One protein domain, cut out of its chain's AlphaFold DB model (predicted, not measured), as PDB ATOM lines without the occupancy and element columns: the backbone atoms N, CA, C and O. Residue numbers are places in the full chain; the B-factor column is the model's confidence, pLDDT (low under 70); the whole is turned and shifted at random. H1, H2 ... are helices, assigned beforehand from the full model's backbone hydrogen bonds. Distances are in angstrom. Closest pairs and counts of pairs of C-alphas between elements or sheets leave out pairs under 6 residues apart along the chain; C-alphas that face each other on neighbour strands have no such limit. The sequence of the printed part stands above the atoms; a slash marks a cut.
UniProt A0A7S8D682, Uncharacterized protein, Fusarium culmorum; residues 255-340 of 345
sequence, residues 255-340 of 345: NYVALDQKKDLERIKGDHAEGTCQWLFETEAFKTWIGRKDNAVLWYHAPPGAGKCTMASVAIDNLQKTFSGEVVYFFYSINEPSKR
ATOM      1  N   ASN A 255     165.362 236.138 220.820       74.75
ATOM      2  CA  ASN A 255     166.457 235.681 221.676       74.75
ATOM      3  C   ASN A 255     167.801 235.674 220.923       74.75
ATOM      4  O   ASN A 255     168.551 234.698 220.963       74.75
ATOM      5  N   TYR A 256     168.111 236.766 220.214       71.50
ATOM      6  CA  TYR A 256     169.349 236.890 219.434       71.50
ATOM      7  C   TYR A 256     170.626 236.743 220.275       71.50
ATOM      8  O   TYR A 256     171.663 236.367 219.748       71.50
ATOM      9  N   VAL A 257     170.565 237.002 221.587       74.56
ATOM     10  CA  VAL A 257     171.700 236.813 222.509       74.56
ATOM     11  C   VAL A 257     172.079 235.332 222.636       74.56
ATOM     12  O   VAL A 257     173.243 235.013 222.853       74.56
ATOM     13  N   ALA A 258     171.115 234.423 222.462       74.25
ATOM     14  CA  ALA A 258     171.361 232.985 222.417       74.25
ATOM     15  C   ALA A 258     171.779 232.481 221.020       74.25
ATOM     16  O   ALA A 258     172.035 231.287 220.861       74.25
ATOM     17  N   LEU A 259     171.829 233.354 220.003       78.75
ATOM     18  CA  LEU A 259     172.296 232.999 218.665       78.75
ATOM     19  C   LEU A 259     173.809 233.192 218.561       78.75
ATOM     20  O   LEU A 259     174.303 234.315 218.562       78.75
ATOM     21  N   ASP A 260     174.536 232.092 218.374       85.06
ATOM     22  CA  ASP A 260     175.963 232.115 218.048       85.06
ATOM     23  C   ASP A 260     176.191 231.568 216.633       85.06
ATOM     24  O   ASP A 260     176.728 230.478 216.424       85.06
ATOM     25  N   GLN A 261     175.754 232.355 215.643       86.19
ATOM     26  CA  GLN A 261     175.884 232.008 214.221       86.19
ATOM     27  C   GLN A 261     177.348 231.795 213.828       86.19
ATOM     28  O   GLN A 261     177.654 230.964 212.975       86.19
ATOM     29  N   LYS A 262     178.270 232.517 214.477       88.31
ATOM     30  CA  LYS A 262     179.705 232.358 214.249       88.31
ATOM     31  C   LYS A 262     180.170 230.976 214.693       88.31
ATOM     32  O   LYS A 262     180.841 230.297 213.925       88.31
ATOM     33  N   LYS A 263     179.788 230.520 215.887       89.88
ATOM     34  CA  LYS A 263     180.107 229.163 216.349       89.88
ATOM     35  C   LYS A 263     179.479 228.086 215.468       89.88
ATOM     36  O   LYS A 263     180.119 227.063 215.239       89.88
ATOM     37  N   ASP A 264     178.276 228.313 214.942       89.69
ATOM     38  CA  ASP A 264     177.680 227.406 213.955       89.69
ATOM     39  C   ASP A 264     178.516 227.327 212.679       89.69
ATOM     40  O   ASP A 264     178.800 226.227 212.204       89.69
ATOM     41  N   LEU A 265     178.944 228.481 212.155       93.06
ATOM     42  CA  LEU A 265     179.808 228.552 210.983       93.06
ATOM     43  C   LEU A 265     181.127 227.814 211.225       93.06
ATOM     44  O   LEU A 265     181.509 226.988 210.402       93.06
ATOM     45  N   GLU A 266     181.793 228.062 212.355       93.50
ATOM     46  CA  GLU A 266     183.058 227.402 212.701       93.50
ATOM     47  C   GLU A 266     182.893 225.889 212.881       93.50
ATOM     48  O   GLU A 266     183.729 225.121 212.412       93.50
ATOM     49  N   ARG A 267     181.786 225.433 213.482       92.81
ATOM     50  CA  ARG A 267     181.481 224.000 213.589       92.81
ATOM     51  C   ARG A 267     181.313 223.364 212.207       92.81
ATOM     52  O   ARG A 267     181.918 222.336 211.935       92.81
ATOM     53  N   ILE A 268     180.522 223.983 211.326       93.19
ATOM     54  CA  ILE A 268     180.292 223.472 209.964       93.19
ATOM     55  C   ILE A 268     181.593 223.485 209.147       93.19
ATOM     56  O   ILE A 268     181.833 222.552 208.382       93.19
ATOM     57  N   LYS A 269     182.439 224.510 209.321       91.12
ATOM     58  CA  LYS A 269     183.779 224.572 208.720       91.12
ATOM     59  C   LYS A 269     184.693 223.462 209.246       91.12
ATOM     60  O   LYS A 269     185.421 222.877 208.459       91.12
ATOM     61  N   GLY A 270     184.645 223.146 210.540       91.06
ATOM     62  CA  GLY A 270     185.427 222.052 211.127       91.06
ATOM     63  C   GLY A 270     185.051 220.673 210.575       91.06
ATOM     64  O   GLY A 270     185.923 219.825 210.403       91.06
ATOM     65  N   ASP A 271     183.775 220.475 210.241       88.69
ATOM     66  CA  ASP A 271     183.258 219.236 209.645       88.69
ATOM     67  C   ASP A 271     183.471 219.164 208.110       88.69
ATOM     68  O   ASP A 271     183.130 218.164 207.471       88.69
ATOM     69  N   HIS A 272     183.988 220.227 207.481       91.81
ATOM     70  CA  HIS A 272     184.169 220.316 206.028       91.81
ATOM     71  C   HIS A 272     185.421 219.559 205.568       91.81
ATOM     72  O   HIS A 272     186.535 219.835 206.004       91.81
ATOM     73  N   ALA A 273     185.249 218.635 204.617       90.81
ATOM     74  CA  ALA A 273     186.369 217.984 203.945       90.81
ATOM     75  C   ALA A 273     187.049 218.948 202.959       90.81
ATOM     76  O   ALA A 273     186.414 219.443 202.020       90.81
ATOM     77  N   GLU A 274     188.348 219.173 203.147       88.88
ATOM     78  CA  GLU A 274     189.152 220.082 202.328       88.88
ATOM     79  C   GLU A 274     189.038 219.774 200.821       88.88
ATOM     80  O   GLU A 274     188.908 218.625 200.397       88.88
ATOM     81  N   GLY A 275     189.026 220.824 199.994       86.12
ATOM     82  CA  GLY A 275     188.904 220.720 198.533       86.12
ATOM     83  C   GLY A 275     187.490 220.431 198.009       86.12
ATOM     84  O   GLY A 275     187.232 220.607 196.818       86.12
ATOM     85  N   THR A 276     186.536 220.056 198.865       91.00
ATOM     86  CA  THR A 276     185.142 219.840 198.443       91.00
ATOM     87  C   THR A 276     184.353 221.152 198.349       91.00
ATOM     88  O   THR A 276     184.750 222.171 198.913       91.00
ATOM     89  N   CYS A 277     183.217 221.134 197.642       91.69
ATOM     90  CA  CYS A 277     182.301 222.275 197.447       91.69
ATOM     91  C   CYS A 277     182.848 223.469 196.631       91.69
ATOM     92  O   CYS A 277     182.086 224.375 196.310       91.69
ATOM     93  N   GLN A 278     184.122 223.451 196.220       91.94
ATOM     94  CA  GLN A 278     184.749 224.529 195.434       91.94
ATOM     95  C   GLN A 278     184.127 224.716 194.045       91.94
ATOM     96  O   GLN A 278     184.085 225.830 193.524       91.94
ATOM     97  N   TRP A 279     183.569 223.642 193.479       93.00
ATOM     98  CA  TRP A 279     182.891 223.658 192.182       93.00
ATOM     99  C   TRP A 279     181.749 224.685 192.109       93.00
ATOM    100  O   TRP A 279     181.410 225.131 191.015       93.00
ATOM    101  N   LEU A 280     181.168 225.100 193.248       94.31
ATOM    102  CA  LEU A 280     180.116 226.121 193.297       94.31
ATOM    103  C   LEU A 280     180.550 227.419 192.607       94.31
ATOM    104  O   LEU A 280     179.769 228.001 191.855       94.31
ATOM    105  N   PHE A 281     181.792 227.850 192.831       93.44
ATOM    106  CA  PHE A 281     182.321 229.118 192.323       93.44
ATOM    107  C   PHE A 281     182.519 229.121 190.804       93.44
ATOM    108  O   PHE A 281     182.547 230.176 190.171       93.44
ATOM    109  N   GLU A 282     182.613 227.938 190.203       94.19
ATOM    110  CA  GLU A 282     182.745 227.768 188.759       94.19
ATOM    111  C   GLU A 282     181.386 227.783 188.051       94.19
ATOM    112  O   GLU A 282     181.329 227.998 186.838       94.19
ATOM    113  N   THR A 283     180.287 227.619 188.796       95.25
ATOM    114  CA  THR A 283     178.941 227.611 188.221       95.25
ATOM    115  C   THR A 283     178.530 228.988 187.707       95.25
ATOM    116  O   THR A 283     178.704 230.014 188.370       95.25
ATOM    117  N   GLU A 284     177.886 229.009 186.539       95.06
ATOM    118  CA  GLU A 284     177.333 230.243 185.969       95.06
ATOM    119  C   GLU A 284     176.260 230.869 186.868       95.06
ATOM    120  O   GLU A 284     176.149 232.092 186.943       95.06
ATOM    121  N   ALA A 285     175.518 230.050 187.623       94.81
ATOM    122  CA  ALA A 285     174.532 230.527 188.588       94.81
ATOM    123  C   ALA A 285     175.178 231.353 189.715       94.81
ATOM    124  O   ALA A 285     174.699 232.449 190.013       94.81
ATOM    125  N   PHE A 286     176.278 230.872 190.307       94.25
ATOM    126  CA  PHE A 286     176.985 231.605 191.360       94.25
ATOM    127  C   PHE A 286     177.632 232.884 190.820       94.25
ATOM    128  O   PHE A 286     177.447 233.951 191.403       94.25
ATOM    129  N   LYS A 287     178.326 232.807 189.674       93.94
ATOM    130  CA  LYS A 287     178.964 233.969 189.026       93.94
ATOM    131  C   LYS A 287     177.955 235.060 188.662       93.94
ATOM    132  O   LYS A 287     178.205 236.241 188.891       93.94
ATOM    133  N   THR A 288     176.799 234.665 188.131       94.12
ATOM    134  CA  THR A 288     175.717 235.603 187.804       94.12
ATOM    135  C   THR A 288     175.152 236.242 189.067       94.12
ATOM    136  O   THR A 288     174.941 237.450 189.098       94.12
ATOM    137  N   TRP A 289     174.928 235.453 190.120       94.56
ATOM    138  CA  TRP A 289     174.406 235.953 191.389       94.56
ATOM    139  C   TRP A 289     175.354 236.959 192.055       94.56
ATOM    140  O   TRP A 289     174.913 238.048 192.414       94.56
ATOM    141  N   ILE A 290     176.650 236.644 192.153       90.88
ATOM    142  CA  ILE A 290     177.634 237.520 192.806       90.88
ATOM    143  C   ILE A 290     177.939 238.790 191.996       90.88
ATOM    144  O   ILE A 290     178.294 239.818 192.566       90.88
ATOM    145  N   GLY A 291     177.795 238.740 190.667       88.44
ATOM    146  CA  GLY A 291     178.046 239.876 189.773       88.44
ATOM    147  C   GLY A 291     176.888 240.874 189.657       88.44
ATOM    148  O   GLY A 291     177.056 241.937 189.049       88.44
ATOM    149  N   ARG A 292     175.707 240.559 190.202       91.25
ATOM    150  CA  ARG A 292     174.537 241.444 190.142       91.25
ATOM    151  C   ARG A 292     174.668 242.629 191.101       91.25
ATOM    152  O   ARG A 292     175.118 242.494 192.231       91.25
ATOM    153  N   LYS A 293     174.241 243.809 190.634       85.31
ATOM    154  CA  LYS A 293     174.218 245.063 191.420       85.31
ATOM    155  C   LYS A 293     172.877 245.320 192.111       85.31
ATOM    156  O   LYS A 293     172.769 246.220 192.935       85.31
ATOM    157  N   ASP A 294     171.858 244.569 191.729       90.44
ATOM    158  CA  ASP A 294     170.505 244.595 192.259       90.44
ATOM    159  C   ASP A 294     170.215 243.322 193.068       90.44
ATOM    160  O   ASP A 294     170.966 242.347 193.016       90.44
ATOM    161  N   ASN A 295     169.110 243.319 193.817       87.19
ATOM    162  CA  ASN A 295     168.737 242.200 194.685       87.19
ATOM    163  C   ASN A 295     168.666 240.888 193.888       87.19
ATOM    164  O   ASN A 295     167.917 240.792 192.916       87.19
ATOM    165  N   ALA A 296     169.440 239.881 194.295       90.94
ATOM    166  CA  ALA A 296     169.561 238.605 193.597       90.94
ATOM    167  C   ALA A 296     169.488 237.436 194.584       90.94
ATOM    168  O   ALA A 296     170.025 237.505 195.690       90.94
ATOM    169  N   VAL A 297     168.853 236.338 194.169       93.31
ATOM    170  CA  VAL A 297     168.705 235.123 194.983       93.31
ATOM    171  C   VAL A 297     169.361 233.953 194.263       93.31
ATOM    172  O   VAL A 297     169.033 233.674 193.111       93.31
ATOM    173  N   LEU A 298     170.258 233.252 194.958       93.38
ATOM    174  CA  LEU A 298     170.793 231.964 194.529       93.38
ATOM    175  C   LEU A 298     170.085 230.850 195.303       93.38
ATOM    176  O   LEU A 298     170.186 230.773 196.526       93.38
ATOM    177  N   TRP A 299     169.375 229.979 194.588       92.19
ATOM    178  CA  TRP A 299     168.655 228.856 195.184       92.19
ATOM    179  C   TRP A 299     169.387 227.537 194.925       92.19
ATOM    180  O   TRP A 299     169.465 227.081 193.785       92.19
ATOM    181  N   TYR A 300     169.890 226.902 195.985       90.44
ATOM    182  CA  TYR A 300     170.534 225.589 195.909       90.44
ATOM    183  C   TYR A 300     169.629 224.499 196.493       90.44
ATOM    184  O   TYR A 300     169.372 224.457 197.698       90.44
ATOM    185  N   HIS A 301     169.150 223.599 195.633       90.19
ATOM    186  CA  HIS A 301     168.284 222.486 196.013       90.19
ATOM    187  C   HIS A 301     169.047 221.159 195.966       90.19
ATOM    188  O   HIS A 301     169.644 220.819 194.949       90.19
ATOM    189  N   ALA A 302     168.997 220.390 197.055       89.50
ATOM    190  CA  ALA A 302     169.607 219.065 197.134       89.50
ATOM    191  C   ALA A 302     168.901 218.185 198.185       89.50
ATOM    192  O   ALA A 302     168.317 218.732 199.135       89.50
ATOM    193  N   PRO A 303     168.997 216.843 198.093       92.88
ATOM    194  CA  PRO A 303     168.447 215.926 199.091       92.88
ATOM    195  C   PRO A 303     168.965 216.186 200.521       92.88
ATOM    196  O   PRO A 303     170.023 216.806 200.714       92.88
ATOM    197  N   PRO A 304     168.237 215.757 201.569       88.00
ATOM    198  CA  PRO A 304     168.759 215.729 202.937       88.00
ATOM    199  C   PRO A 304     170.103 214.986 203.007       88.00
ATOM    200  O   PRO A 304     170.306 214.007 202.299       88.00
ATOM    201  N   GLY A 305     171.042 215.477 203.819       84.56
ATOM    202  CA  GLY A 305     172.381 214.880 203.944       84.56
ATOM    203  C   GLY A 305     173.389 215.239 202.840       84.56
ATOM    204  O   GLY A 305     174.571 214.986 203.017       84.56
ATOM    205  N   ALA A 306     172.986 215.912 201.755       88.50
ATOM    206  CA  ALA A 306     173.878 216.263 200.636       88.50
ATOM    207  C   ALA A 306     174.874 217.419 200.909       88.50
ATOM    208  O   ALA A 306     175.385 218.028 199.973       88.50
ATOM    209  N   GLY A 307     175.107 217.794 202.173       89.12
ATOM    210  CA  GLY A 307     176.084 218.836 202.527       89.12
ATOM    211  C   GLY A 307     175.654 220.284 202.244       89.12
ATOM    212  O   GLY A 307     176.504 221.155 202.103       89.12
ATOM    213  N   LYS A 308     174.350 220.589 202.177       92.44
ATOM    214  CA  LYS A 308     173.849 221.957 201.905       92.44
ATOM    215  C   LYS A 308     174.410 223.026 202.855       92.44
ATOM    216  O   LYS A 308     174.788 224.100 202.401       92.44
ATOM    217  N   CYS A 309     174.483 222.734 204.155       92.12
ATOM    218  CA  CYS A 309     175.038 223.670 205.139       92.12
ATOM    219  C   CYS A 309     176.542 223.892 204.926       92.12
ATOM    220  O   CYS A 309     177.001 225.024 205.011       92.12
ATOM    221  N   THR A 310     177.281 222.834 204.583       93.88
ATOM    222  CA  THR A 310     178.706 222.892 204.222       93.88
ATOM    223  C   THR A 310     178.933 223.705 202.944       93.88
ATOM    224  O   THR A 310     179.848 224.515 202.867       93.88
ATOM    225  N   MET A 311     178.054 223.565 201.949       94.44
ATOM    226  CA  MET A 311     178.079 224.406 200.750       94.44
ATOM    227  C   MET A 311     177.862 225.888 201.101       94.44
ATOM    228  O   MET A 311     178.591 226.757 200.626       94.44
ATOM    229  N   ALA A 312     176.893 226.180 201.975       94.38
ATOM    230  CA  ALA A 312     176.629 227.538 202.441       94.38
ATOM    231  C   ALA A 312     177.805 228.127 203.239       94.38
ATOM    232  O   ALA A 312     178.135 229.292 203.035       94.38
ATOM    233  N   SER A 313     178.483 227.351 204.096       95.12
ATOM    234  CA  SER A 313     179.661 227.837 204.833       95.12
ATOM    235  C   SER A 313     180.825 228.186 203.910       95.12
ATOM    236  O   SER A 313     181.505 229.181 204.152       95.12
ATOM    237  N   VAL A 314     181.034 227.412 202.839       94.19
ATOM    238  CA  VAL A 314     182.049 227.698 201.811       94.19
ATOM    239  C   VAL A 314     181.708 228.982 201.050       94.19
ATOM    240  O   VAL A 314     182.580 229.829 200.858       94.19
ATOM    241  N   ALA A 315     180.434 229.182 200.694       94.69
ATOM    242  CA  ALA A 315     179.977 230.434 200.093       94.69
ATOM    243  C   ALA A 315     180.180 231.637 201.035       94.69
ATOM    244  O   ALA A 315     180.742 232.644 200.616       94.69
ATOM    245  N   ILE A 316     179.789 231.527 202.312       95.00
ATOM    246  CA  ILE A 316     179.964 232.586 203.324       95.00
ATOM    247  C   ILE A 316     181.444 232.944 203.496       95.00
ATOM    248  O   ILE A 316     181.783 234.123 203.508       95.00
ATOM    249  N   ASP A 317     182.328 231.950 203.596       92.69
ATOM    250  CA  ASP A 317     183.768 232.172 203.757       92.69
ATOM    251  C   ASP A 317     184.386 232.894 202.550       92.69
ATOM    252  O   ASP A 317     185.187 233.815 202.710       92.69
ATOM    253  N   ASN A 318     183.972 232.526 201.335       92.06
ATOM    254  CA  ASN A 318     184.387 233.221 200.121       92.06
ATOM    255  C   ASN A 318     183.880 234.670 200.094       92.06
ATOM    256  O   ASN A 318     184.661 235.580 199.812       92.06
ATOM    257  N   LEU A 319     182.613 234.900 200.449       93.56
ATOM    258  CA  LEU A 319     182.028 236.242 200.527       93.56
ATOM    259  C   LEU A 319     182.754 237.112 201.553       93.56
ATOM    260  O   LEU A 319     183.111 238.238 201.240       93.56
ATOM    261  N   GLN A 320     183.045 236.585 202.745       93.06
ATOM    262  CA  GLN A 320     183.771 237.317 203.790       93.06
ATOM    263  C   GLN A 320     185.176 237.752 203.348       93.06
ATOM    264  O   GLN A 320     185.700 238.737 203.860       93.06
ATOM    265  N   LYS A 321     185.791 237.022 202.411       91.38
ATOM    266  CA  LYS A 321     187.129 237.318 201.878       91.38
ATOM    267  C   LYS A 321     187.112 238.243 200.663       91.38
ATOM    268  O   LYS A 321     188.086 238.953 200.437       91.38
ATOM    269  N   THR A 322     186.061 238.183 199.849       89.88
ATOM    270  CA  THR A 322     186.034 238.812 198.515       89.88
ATOM    271  C   THR A 322     185.081 239.998 198.415       89.88
ATOM    272  O   THR A 322     185.276 240.863 197.563       89.88
ATOM    273  N   PHE A 323     184.064 240.063 199.275       87.94
ATOM    274  CA  PHE A 323     183.070 241.124 199.265       87.94
ATOM    275  C   PHE A 323     183.542 242.321 200.094       87.94
ATOM    276  O   PHE A 323     184.076 242.168 201.187       87.94
ATOM    277  N   SER A 324     183.327 243.537 199.586       85.00
ATOM    278  CA  SER A 324     183.744 244.772 200.266       85.00
ATOM    279  C   SER A 324     182.806 245.206 201.399       85.00
ATOM    280  O   SER A 324     183.084 246.198 202.068       85.00
ATOM    281  N   GLY A 325     181.665 244.533 201.566       85.69
ATOM    282  CA  GLY A 325     180.662 244.830 202.588       85.69
ATOM    283  C   GLY A 325     180.588 243.771 203.687       85.69
ATOM    284  O   GLY A 325     181.248 242.737 203.631       85.69
ATOM    285  N   GLU A 326     179.730 244.021 204.673       86.94
ATOM    286  CA  GLU A 326     179.449 243.066 205.747       86.94
ATOM    287  C   GLU A 326     178.632 241.876 205.233       86.94
ATOM    288  O   GLU A 326     177.621 242.045 204.546       86.94
ATOM    289  N   VAL A 327     179.048 240.663 205.603       90.00
ATOM    290  CA  VAL A 327     178.355 239.419 205.244       90.00
ATOM    291  C   VAL A 327     177.529 238.947 206.431       90.00
ATOM    292  O   VAL A 327     178.065 238.504 207.447       90.00
ATOM    293  N   VAL A 328     176.208 239.014 206.282       88.12
ATOM    294  CA  VAL A 328     175.242 238.531 207.272       88.12
ATOM    295  C   VAL A 328     174.765 237.140 206.870       88.12
ATOM    296  O   VAL A 328     174.407 236.909 205.718       88.12
ATOM    297  N   TYR A 329     174.736 236.214 207.825       89.12
ATOM    298  CA  TYR A 329     174.285 234.844 207.606       89.12
ATOM    299  C   TYR A 329     173.522 234.314 208.819       89.12
ATOM    300  O   TYR A 329     173.743 234.739 209.954       89.12
ATOM    301  N   PHE A 330     172.622 233.369 208.560       88.19
ATOM    302  CA  PHE A 330     171.794 232.728 209.571       88.19
ATOM    303  C   PHE A 330     171.587 231.257 209.213       88.19
ATOM    304  O   PHE A 330     171.132 230.934 208.114       88.19
ATOM    305  N   PHE A 331     171.894 230.362 210.148       87.88
ATOM    306  CA  PHE A 331     171.630 228.935 210.020       87.88
ATOM    307  C   PHE A 331     170.331 228.575 210.745       87.88
ATOM    308  O   PHE A 331     170.262 228.572 211.973       87.88
ATOM    309  N   TYR A 332     169.300 228.234 209.973       86.12
ATOM    310  CA  TYR A 332     168.044 227.712 210.510       86.12
ATOM    311  C   TYR A 332     168.236 226.303 211.083       86.12
ATOM    312  O   TYR A 332     168.854 225.443 210.448       86.12
ATOM    313  N   SER A 333     167.653 226.037 212.252       83.81
ATOM    314  CA  SER A 333     167.669 224.714 212.885       83.81
ATOM    315  C   SER A 333     166.302 224.372 213.459       83.81
ATOM    316  O   SER A 333     165.784 225.075 214.320       83.81
ATOM    317  N   ILE A 334     165.731 223.242 213.030       81.75
ATOM    318  CA  ILE A 334     164.428 222.774 213.528       81.75
ATOM    319  C   ILE A 334     164.487 222.352 215.007       81.75
ATOM    320  O   ILE A 334     163.472 222.394 215.706       81.75
ATOM    321  N   ASN A 335     165.685 221.972 215.469       84.56
ATOM    322  CA  ASN A 335     165.955 221.441 216.805       84.56
ATOM    323  C   ASN A 335     166.282 222.538 217.827       84.56
ATOM    324  O   ASN A 335     166.282 222.266 219.024       84.56
ATOM    325  N   GLU A 336     166.552 223.764 217.376       81.50
ATOM    326  CA  GLU A 336     166.881 224.895 218.242       81.50
ATOM    327  C   GLU A 336     165.779 225.957 218.142       81.50
ATOM    328  O   GLU A 336     165.704 226.661 217.133       81.50
ATOM    329  N   PRO A 337     164.916 226.100 219.167       80.19
ATOM    330  CA  PRO A 337     163.801 227.049 219.144       80.19
ATOM    331  C   PRO A 337     164.213 228.485 218.786       80.19
ATOM    332  O   PRO A 337     163.571 229.121 217.952       80.19
ATOM    333  N   SER A 338     165.352 228.953 219.308       76.00
ATOM    334  CA  SER A 338     165.908 230.280 219.012       76.00
ATOM    335  C   SER A 338     166.256 230.494 217.533       76.00
ATOM    336  O   SER A 338     166.285 231.641 217.095       76.00
ATOM    337  N   LYS A 339     166.487 229.422 216.759       78.94
ATOM    338  CA  LYS A 339     166.884 229.445 215.339       78.94
ATOM    339  C   LYS A 339     165.757 229.111 214.357       78.94
ATOM    340  O   LYS A 339     166.014 229.021 213.156       78.94
ATOM    341  N   ARG A 340     164.528 228.892 214.838       78.50
ATOM    342  CA  ARG A 340     163.362 228.604 213.980       78.50
ATOM    343  C   ARG A 340     162.211 229.587 214.123       78.50
ATOM    344  O   ARG A 340     161.360 229.637 213.240       78.50
TER     345      ARG A 340
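What this domain is: This is residues 255 to 340 of the 345 residues of an uncharacterized protein of Fusarium culmorum (UniProt A0A7S8D682). Helix H4 lies in the middle, with H1 crossing its first part on one side and the short H2, then H3, on the other. Two long unnamed stretches, residues 292 to 307 and 323 to 340, complete the body, and residues 301 to 306 stick out. The 86 printed residues are compact, with a radius of gyration of the C-alphas of 13.8 A and spans of 35 by 27 by 22 A; the class is all helix, though the four helices hold 38 residues.

How they stand to each other: H1, residues 261 to 270, touches residues 309 to 314 of H4, residues 308 to 322, about perpendicular at 74 degrees; the closest C-alphas, of Ile 268 and Thr 310, are 6.0 A apart. H2, residues 278 to 282, is close to but not clearly touching H4, closest at the C-alphas of Gln 278 and Val 314, 7.6 A. H3, residues 284 to 291, is likewise close to H2, at the C-alphas of Leu 280 and Phe 286, 6.6 A. H1 and H3 are apart. Every O i to N i+4 pair is within hydrogen-bond range in H1, H3 and H4; H2 has 0 of 1, but 2 of 2 O i to N i+3 pairs.

Where its parts are: H1, 14.1 A long, begins at C-alpha 261 (175.884, 232.008, 214.221). H4, 21.1 A, ends at C-alpha 322 (186.034, 238.812, 198.515).

The domain as a whole: The printed part has no cut. The link H3 to H4 is long. No printed residue has pLDDT under 70.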